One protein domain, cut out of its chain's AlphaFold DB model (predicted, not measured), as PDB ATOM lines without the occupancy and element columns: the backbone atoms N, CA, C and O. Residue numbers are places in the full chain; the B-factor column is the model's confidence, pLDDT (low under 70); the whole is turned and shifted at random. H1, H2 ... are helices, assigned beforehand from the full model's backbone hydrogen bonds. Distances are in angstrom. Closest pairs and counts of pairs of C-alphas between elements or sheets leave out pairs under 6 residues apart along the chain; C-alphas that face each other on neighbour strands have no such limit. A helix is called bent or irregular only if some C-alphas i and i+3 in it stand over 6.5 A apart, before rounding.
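Overview. This is residues 33 to 81 of the 90 residues of an uncharacterized protein of Henriciella algicola (UniProt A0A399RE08). One long helix, H2, makes most of the printed part, 39 of its 49 residues, with the first stretch of the printed part folded back beside its first turns as a small foot that holds the short helix H1. Beyond that foot H2 runs on alone, and residues 54 to 81 stick out free. The printed part has 49 residues with two named helices, H1 then H2, and no named strand, and its class is all helix. It is extended, with a radius of gyration of the C-alphas of 18.0 A, and its C-alphas span 57 by 14 by 9 A, a rod.

Arrangement. Start at H1, residues 34 to 37, and follow the tight link of 5 residues into H2, residues 43 to 81. Look at Ala 36 and Ala 46: their C-alphas, the closest of the two helices, are 5.1 A apart. H1 and H2 touch, with 8 pairs of C-alphas within 8 A, and H2 does so with residues 46 to 50 alone. From residue 54 to residue 81, H2 stands free. In the backbone of H2, 34 of 35 O i to N i+4 pairs are within hydrogen-bond range, while H1 is too short for such a pair and has its 1 O i to N i+3 pair within range.

Along the chain. Find C-alpha 34 at (173.212, 239.371, 240.724), where H1 begins; it ends at C-alpha 37. Then find C-alpha 43 at (172.484, 234.077, 232.607); from there H2 runs 57.0 A to C-alpha 81 at (179.847, 220.854, 287.610). H2 is not bent.

Size, cuts and confidence. The C-alphas of Gly 43 and Asp 81, the two ends of H2, are the two farthest apart in the domain, at 57.0 A. The printed part has no cut and no long link. The mean pLDDT of the printed part is 92.9, and no printed residue is under 70.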
ATOM      1  N   GLY A  33     171.212 235.609 240.798       89.12
ATOM      2  CA  GLY A  33     172.435 235.661 239.985       89.12
ATOM      3  C   GLY A  33     173.162 237.010 240.030       89.12
ATOM      4  O   GLY A  33     174.207 237.143 239.394       89.12
ATOM      5  N   GLN A  34     172.643 238.019 240.742       93.88
ATOM      6  CA  GLN A  34     173.212 239.371 240.724       93.88
ATOM      7  C   GLN A  34     174.584 239.461 241.393       93.88
ATOM      8  O   GLN A  34     175.443 240.197 240.907       93.88
ATOM      9  N   PHE A  35     174.829 238.704 242.466       92.12
ATOM     10  CA  PHE A  35     176.147 238.704 243.101       92.12
ATOM     11  C   PHE A  35     177.190 238.090 242.168       92.12
ATOM     12  O   PHE A  35     178.242 238.679 241.938       92.12
ATOM     13  N   ALA A  36     176.870 236.937 241.574       92.19
ATOM     14  CA  ALA A  36     177.735 236.247 240.623       92.19
ATOM     15  C   ALA A  36     177.963 237.072 239.341       92.19
ATOM     16  O   ALA A  36     179.062 237.052 238.782       92.19
ATOM     17  N   ALA A  37     176.965 237.849 238.911       91.69
ATOM     18  CA  ALA A  37     177.096 238.780 237.793       91.69
ATOM     19  C   ALA A  37     178.111 239.900 238.052       91.69
ATOM     20  O   ALA A  37     178.818 240.302 237.129       91.69
ATOM     21  N   GLY A  38     178.275 240.326 239.309       91.38
ATOM     22  CA  GLY A  38     179.354 241.232 239.717       91.38
ATOM     23  C   GLY A  38     180.764 240.680 239.458       91.38
ATOM     24  O   GLY A  38     181.713 241.453 239.356       91.38
ATOM     25  N   TYR A  39     180.896 239.361 239.285       92.12
ATOM     26  CA  TYR A  39     182.148 238.669 238.966       92.12
ATOM     27  C   TYR A  39     182.232 238.205 237.500       92.12
ATOM     28  O   TYR A  39     183.116 237.424 237.152       92.12
ATOM     29  N   GLY A  40     181.333 238.674 236.628       91.94
ATOM     30  CA  GLY A  40     181.373 238.405 235.185       91.94
ATOM     31  C   GLY A  40     180.649 237.135 234.729       91.94
ATOM     32  O   GLY A  40     180.696 236.805 233.543       91.94
ATOM     33  N   LEU A  41     179.958 236.427 235.627       92.81
ATOM     34  CA  LEU A  41     179.075 235.319 235.249       92.81
ATOM     35  C   LEU A  41     177.750 235.864 234.704       92.81
ATOM     36  O   LEU A  41     177.233 236.861 235.193       92.81
ATOM     37  N   THR A  42     177.161 235.211 233.704       92.88
ATOM     38  CA  THR A  42     175.906 235.683 233.097       92.88
ATOM     39  C   THR A  42     174.878 234.567 232.949       92.88
ATOM     40  O   THR A  42     175.203 233.377 232.965       92.88
ATOM     41  N   GLY A  43     173.612 234.976 232.834       91.25
ATOM     42  CA  GLY A  43     172.484 234.077 232.607       91.25
ATOM     43  C   GLY A  43     172.294 233.042 233.717       91.25
ATOM     44  O   GLY A  43     172.592 233.286 234.888       91.25
ATOM     45  N   ASP A  44     171.803 231.865 233.338       93.88
ATOM     46  CA  ASP A  44     171.465 230.792 234.280       93.88
ATOM     47  C   ASP A  44     172.678 230.275 235.062       93.88
ATOM     48  O   ASP A  44     172.547 229.883 236.222       93.88
ATOM     49  N   ILE A  45     173.875 230.340 234.469       93.38
ATOM     50  CA  ILE A  45     175.120 229.935 235.133       93.38
ATOM     51  C   ILE A  45     175.389 230.816 236.356       93.38
ATOM     52  O   ILE A  45     175.766 230.288 237.400       93.38
ATOM     53  N   ALA A  46     175.152 232.130 236.268       94.56
ATOM     54  CA  ALA A  46     175.322 233.036 237.405       94.56
ATOM     55  C   ALA A  46     174.386 232.661 238.562       94.56
ATOM     56  O   ALA A  46     174.812 232.580 239.712       94.56
ATOM     57  N   ARG A  47     173.124 232.346 238.247       94.00
ATOM     58  CA  ARG A  47     172.120 231.947 239.240       94.00
ATOM     59  C   ARG A  47     172.473 230.624 239.922       94.00
ATOM     60  O   ARG A  47     172.360 230.517 241.140       94.00
ATOM     61  N   VAL A  48     172.917 229.624 239.160       95.25
ATOM     62  CA  VAL A  48     173.336 228.328 239.717       95.25
ATOM     63  C   VAL A  48     174.594 228.482 240.570       95.25
ATOM     64  O   VAL A  48     174.632 227.976 241.691       95.25
ATOM     65  N   ALA A  49     175.600 229.203 240.068       95.25
ATOM     66  CA  ALA A  49     176.844 229.451 240.792       95.25
ATOM     67  C   ALA A  49     176.587 230.155 242.127       95.25
ATOM     68  O   ALA A  49     177.205 229.817 243.134       95.25
ATOM     69  N   GLU A  50     175.639 231.087 242.151       95.62
ATOM     70  CA  GLU A  50     175.270 231.800 243.362       95.62
ATOM     71  C   GLU A  50     174.567 230.899 244.384       95.62
ATOM     72  O   GLU A  50     174.981 230.857 245.540       95.62
ATOM     73  N   ILE A  51     173.575 230.104 243.968       96.25
ATOM     74  CA  ILE A  51     172.906 229.146 244.864       96.25
ATOM     75  C   ILE A  51     173.929 228.182 245.471       96.25
ATOM     76  O   ILE A  51     173.941 227.977 246.685       96.25
ATOM     77  N   VAL A  52     174.821 227.621 244.652       97.06
ATOM     78  CA  VAL A  52     175.871 226.707 245.122       97.06
ATOM     79  C   VAL A  52     176.834 227.425 246.069       97.06
ATOM     80  O   VAL A  52     177.105 226.923 247.162       97.06
ATOM     81  N   GLY A  53     177.304 228.616 245.696       96.56
ATOM     82  CA  GLY A  53     178.235 229.412 246.493       96.56
ATOM     83  C   GLY A  53     177.674 229.773 247.868       96.56
ATOM     84  O   GLY A  53     178.328 229.530 248.881       96.56
ATOM     85  N   PHE A  54     176.437 230.270 247.929       96.94
ATOM     86  CA  PHE A  54     175.782 230.606 249.193       96.94
ATOM     87  C   PHE A  54     175.375 229.376 250.011       96.94
ATOM     88  O   PHE A  54     175.380 229.443 251.239       96.94
ATOM     89  N   THR A  55     175.097 228.233 249.377       97.62
ATOM     90  CA  THR A  55     174.892 226.964 250.096       97.62
ATOM     91  C   THR A  55     176.173 226.530 250.808       97.62
ATOM     92  O   THR A  55     176.142 226.198 251.993       97.62
ATOM     93  N   ILE A  56     177.316 226.576 250.114       98.06
ATOM     94  CA  ILE A  56     178.625 226.234 250.690       98.06
ATOM     95  C   ILE A  56     178.999 227.229 251.793       98.06
ATOM     96  O   ILE A  56     179.405 226.818 252.879       98.06
ATOM     97  N   ALA A  57     178.819 228.530 251.549       97.25
ATOM     98  CA  ALA A  57     179.066 229.556 252.557       97.25
ATOM     99  C   ALA A  57     178.172 229.352 253.791       97.25
ATOM    100  O   ALA A  57     178.665 229.372 254.917       97.25
ATOM    101  N   GLY A  58     176.881 229.072 253.586       97.44
ATOM    102  CA  GLY A  58     175.932 228.747 254.648       97.44
ATOM    103  C   GLY A  58     176.355 227.521 255.456       97.44
ATOM    104  O   GLY A  58     176.293 227.553 256.680       97.44
ATOM    105  N   TRP A  59     176.864 226.473 254.805       97.75
ATOM    106  CA  TRP A  59     177.405 225.284 255.472       97.75
ATOM    107  C   TRP A  59     178.642 225.577 256.331       97.75
ATOM    108  O   TRP A  59     178.724 225.112 257.473       97.75
ATOM    109  N   ILE A  60     179.581 226.379 255.825       98.06
ATOM    110  CA  ILE A  60     180.767 226.800 256.584       98.06
ATOM    111  C   ILE A  60     180.335 227.614 257.807       98.06
ATOM    112  O   ILE A  60     180.729 227.302 258.932       98.06
ATOM    113  N   VAL A  61     179.475 228.615 257.603       97.94
ATOM    114  CA  VAL A  61     178.956 229.477 258.673       97.94
ATOM    115  C   VAL A  61     178.191 228.661 259.716       97.94
ATOM    116  O   VAL A  61     178.429 228.829 260.911       97.94
ATOM    117  N   ALA A  62     177.334 227.728 259.290       97.56
ATOM    118  CA  ALA A  62     176.602 226.835 260.186       97.56
ATOM    119  C   ALA A  62     177.553 225.995 261.045       97.56
ATOM    120  O   ALA A  62     177.347 225.878 262.252       97.56
ATOM    121  N   SER A  63     178.612 225.452 260.441       96.94
ATOM    122  CA  SER A  63     179.604 224.621 261.131       96.94
ATOM    123  C   SER A  63     180.382 225.416 262.177       96.94
ATOM    124  O   SER A  63     180.542 224.950 263.304       96.94
ATOM    125  N   VAL A  64     180.800 226.639 261.841       97.62
ATOM    126  CA  VAL A  64     181.505 227.524 262.778       97.62
ATOM    127  C   VAL A  64     180.587 227.947 263.923       97.62
ATOM    128  O   VAL A  64     180.946 227.763 265.083       97.62
ATOM    129  N   ILE A  65     179.392 228.468 263.630       96.19
ATOM    130  CA  ILE A  65     178.479 228.965 264.667       96.19
ATOM    131  C   ILE A  65     178.038 227.829 265.590       96.19
ATOM    132  O   ILE A  65     178.125 227.961 266.808       96.19
ATOM    133  N   CYS A  66     177.593 226.700 265.036       95.31
ATOM    134  CA  CYS A  66     177.123 225.578 265.849       95.31
ATOM    135  C   CYS A  66     178.262 224.945 266.652       95.31
ATOM    136  O   CYS A  66     178.060 224.605 267.817       95.31
ATOM    137  N   GLY A  67     179.463 224.840 266.072       93.56
ATOM    138  CA  GLY A  67     180.651 224.376 266.787       93.56
ATOM    139  C   GLY A  67     181.007 225.281 267.968       93.56
ATOM    140  O   GLY A  67     181.257 224.786 269.064       93.56
ATOM    141  N   LEU A  68     180.943 226.603 267.778       94.75
ATOM    142  CA  LEU A  68     181.152 227.574 268.854       94.75
ATOM    143  C   LEU A  68     180.071 227.480 269.936       94.75
ATOM    144  O   LEU A  68     180.402 227.521 271.117       94.75
ATOM    145  N   ILE A  69     178.798 227.320 269.558       92.31
ATOM    146  CA  ILE A  69     177.704 227.145 270.525       92.31
ATOM    147  C   ILE A  69     177.963 225.912 271.394       92.31
ATOM    148  O   ILE A  69     177.876 226.011 272.614       92.31
ATOM    149  N   VAL A  70     178.317 224.774 270.792       90.94
ATOM    150  CA  VAL A  70     178.629 223.550 271.547       90.94
ATOM    151  C   VAL A  70     179.832 223.763 272.460       90.94
ATOM    152  O   VAL A  70     179.735 223.457 273.642       90.94
ATOM    153  N   ALA A  71     180.912 224.372 271.967       91.50
ATOM    154  CA  ALA A  71     182.090 224.651 272.788       91.50
ATOM    155  C   ALA A  71     181.762 225.529 274.010       91.50
ATOM    156  O   ALA A  71     182.245 225.276 275.111       91.50
ATOM    157  N   VAL A  72     180.906 226.544 273.847       91.81
ATOM    158  CA  VAL A  72     180.449 227.391 274.961       91.81
ATOM    159  C   VAL A  72     179.572 226.611 275.941       91.81
ATOM    160  O   VAL A  72     179.690 226.808 277.150       91.81
ATOM    161  N   LEU A  73     178.697 225.732 275.445       88.38
ATOM    162  CA  LEU A  73     177.869 224.878 276.297       88.38
ATOM    163  C   LEU A  73     178.722 223.901 277.111       88.38
ATOM    164  O   LEU A  73     178.482 223.764 278.307       88.38
ATOM    165  N   ASP A  74     179.753 223.312 276.507       87.38
ATOM    166  CA  ASP A  74     180.686 222.427 277.207       87.38
ATOM    167  C   ASP A  74     181.444 223.182 278.314       87.38
ATOM    168  O   ASP A  74     181.563 222.684 279.431       87.38
ATOM    169  N   ILE A  75     181.886 224.421 278.054       89.19
ATOM    170  CA  ILE A  75     182.509 225.281 279.080       89.19
ATOM    171  C   ILE A  75     181.521 225.602 280.208       89.19
ATOM    172  O   ILE A  75     181.884 225.564 281.384       89.19
ATOM    173  N   ARG A  76     180.271 225.937 279.869       88.44
ATOM    174  CA  ARG A  76     179.226 226.238 280.857       88.44
ATOM    175  C   ARG A  76     178.983 225.041 281.768       88.44
ATOM    176  O   ARG A  76     178.896 225.220 282.983       88.44
ATOM    177  N   ASP A  77     178.844 223.859 281.183       84.38
ATOM    178  CA  ASP A  77     178.551 222.643 281.928       84.38
ATOM    179  C   ASP A  77     179.756 222.240 282.801       84.38
ATOM    180  O   ASP A  77     179.564 221.937 283.977       84.38
ATOM    181  N   ASP A  78     180.994 222.375 282.304       85.94
ATOM    182  CA  ASP A  78     182.221 222.139 283.088       85.94
ATOM    183  C   ASP A  78     182.349 223.100 284.287       85.94
ATOM    184  O   ASP A  78     182.697 222.679 285.391       85.94
ATOM    185  N   ILE A  79     182.003 224.383 284.129       85.12
ATOM    186  CA  ILE A  79     181.961 225.338 285.252       85.12
ATOM    187  C   ILE A  79     180.866 224.958 286.251       85.12
ATOM    188  O   ILE A  79     181.101 224.959 287.460       85.12
ATOM    189  N   ASN A  80     179.665 224.643 285.760       82.50
ATOM    190  CA  ASN A  80     178.518 224.325 286.605       82.50
ATOM    191  C   ASN A  80     178.720 223.033 287.412       82.50
ATOM    192  O   ASN A  80     178.176 222.916 288.505       82.50
ATOM    193  N   ASP A  81     179.513 222.090 286.903       79.12
ATOM    194  CA  ASP A  81     179.847 220.854 287.610       79.12
ATOM    195  C   ASP A  81     181.043 221.006 288.575       79.12
ATOM    196  O   ASP A  81     181.185 220.209 289.503       79.12
TER     197      ASP A  81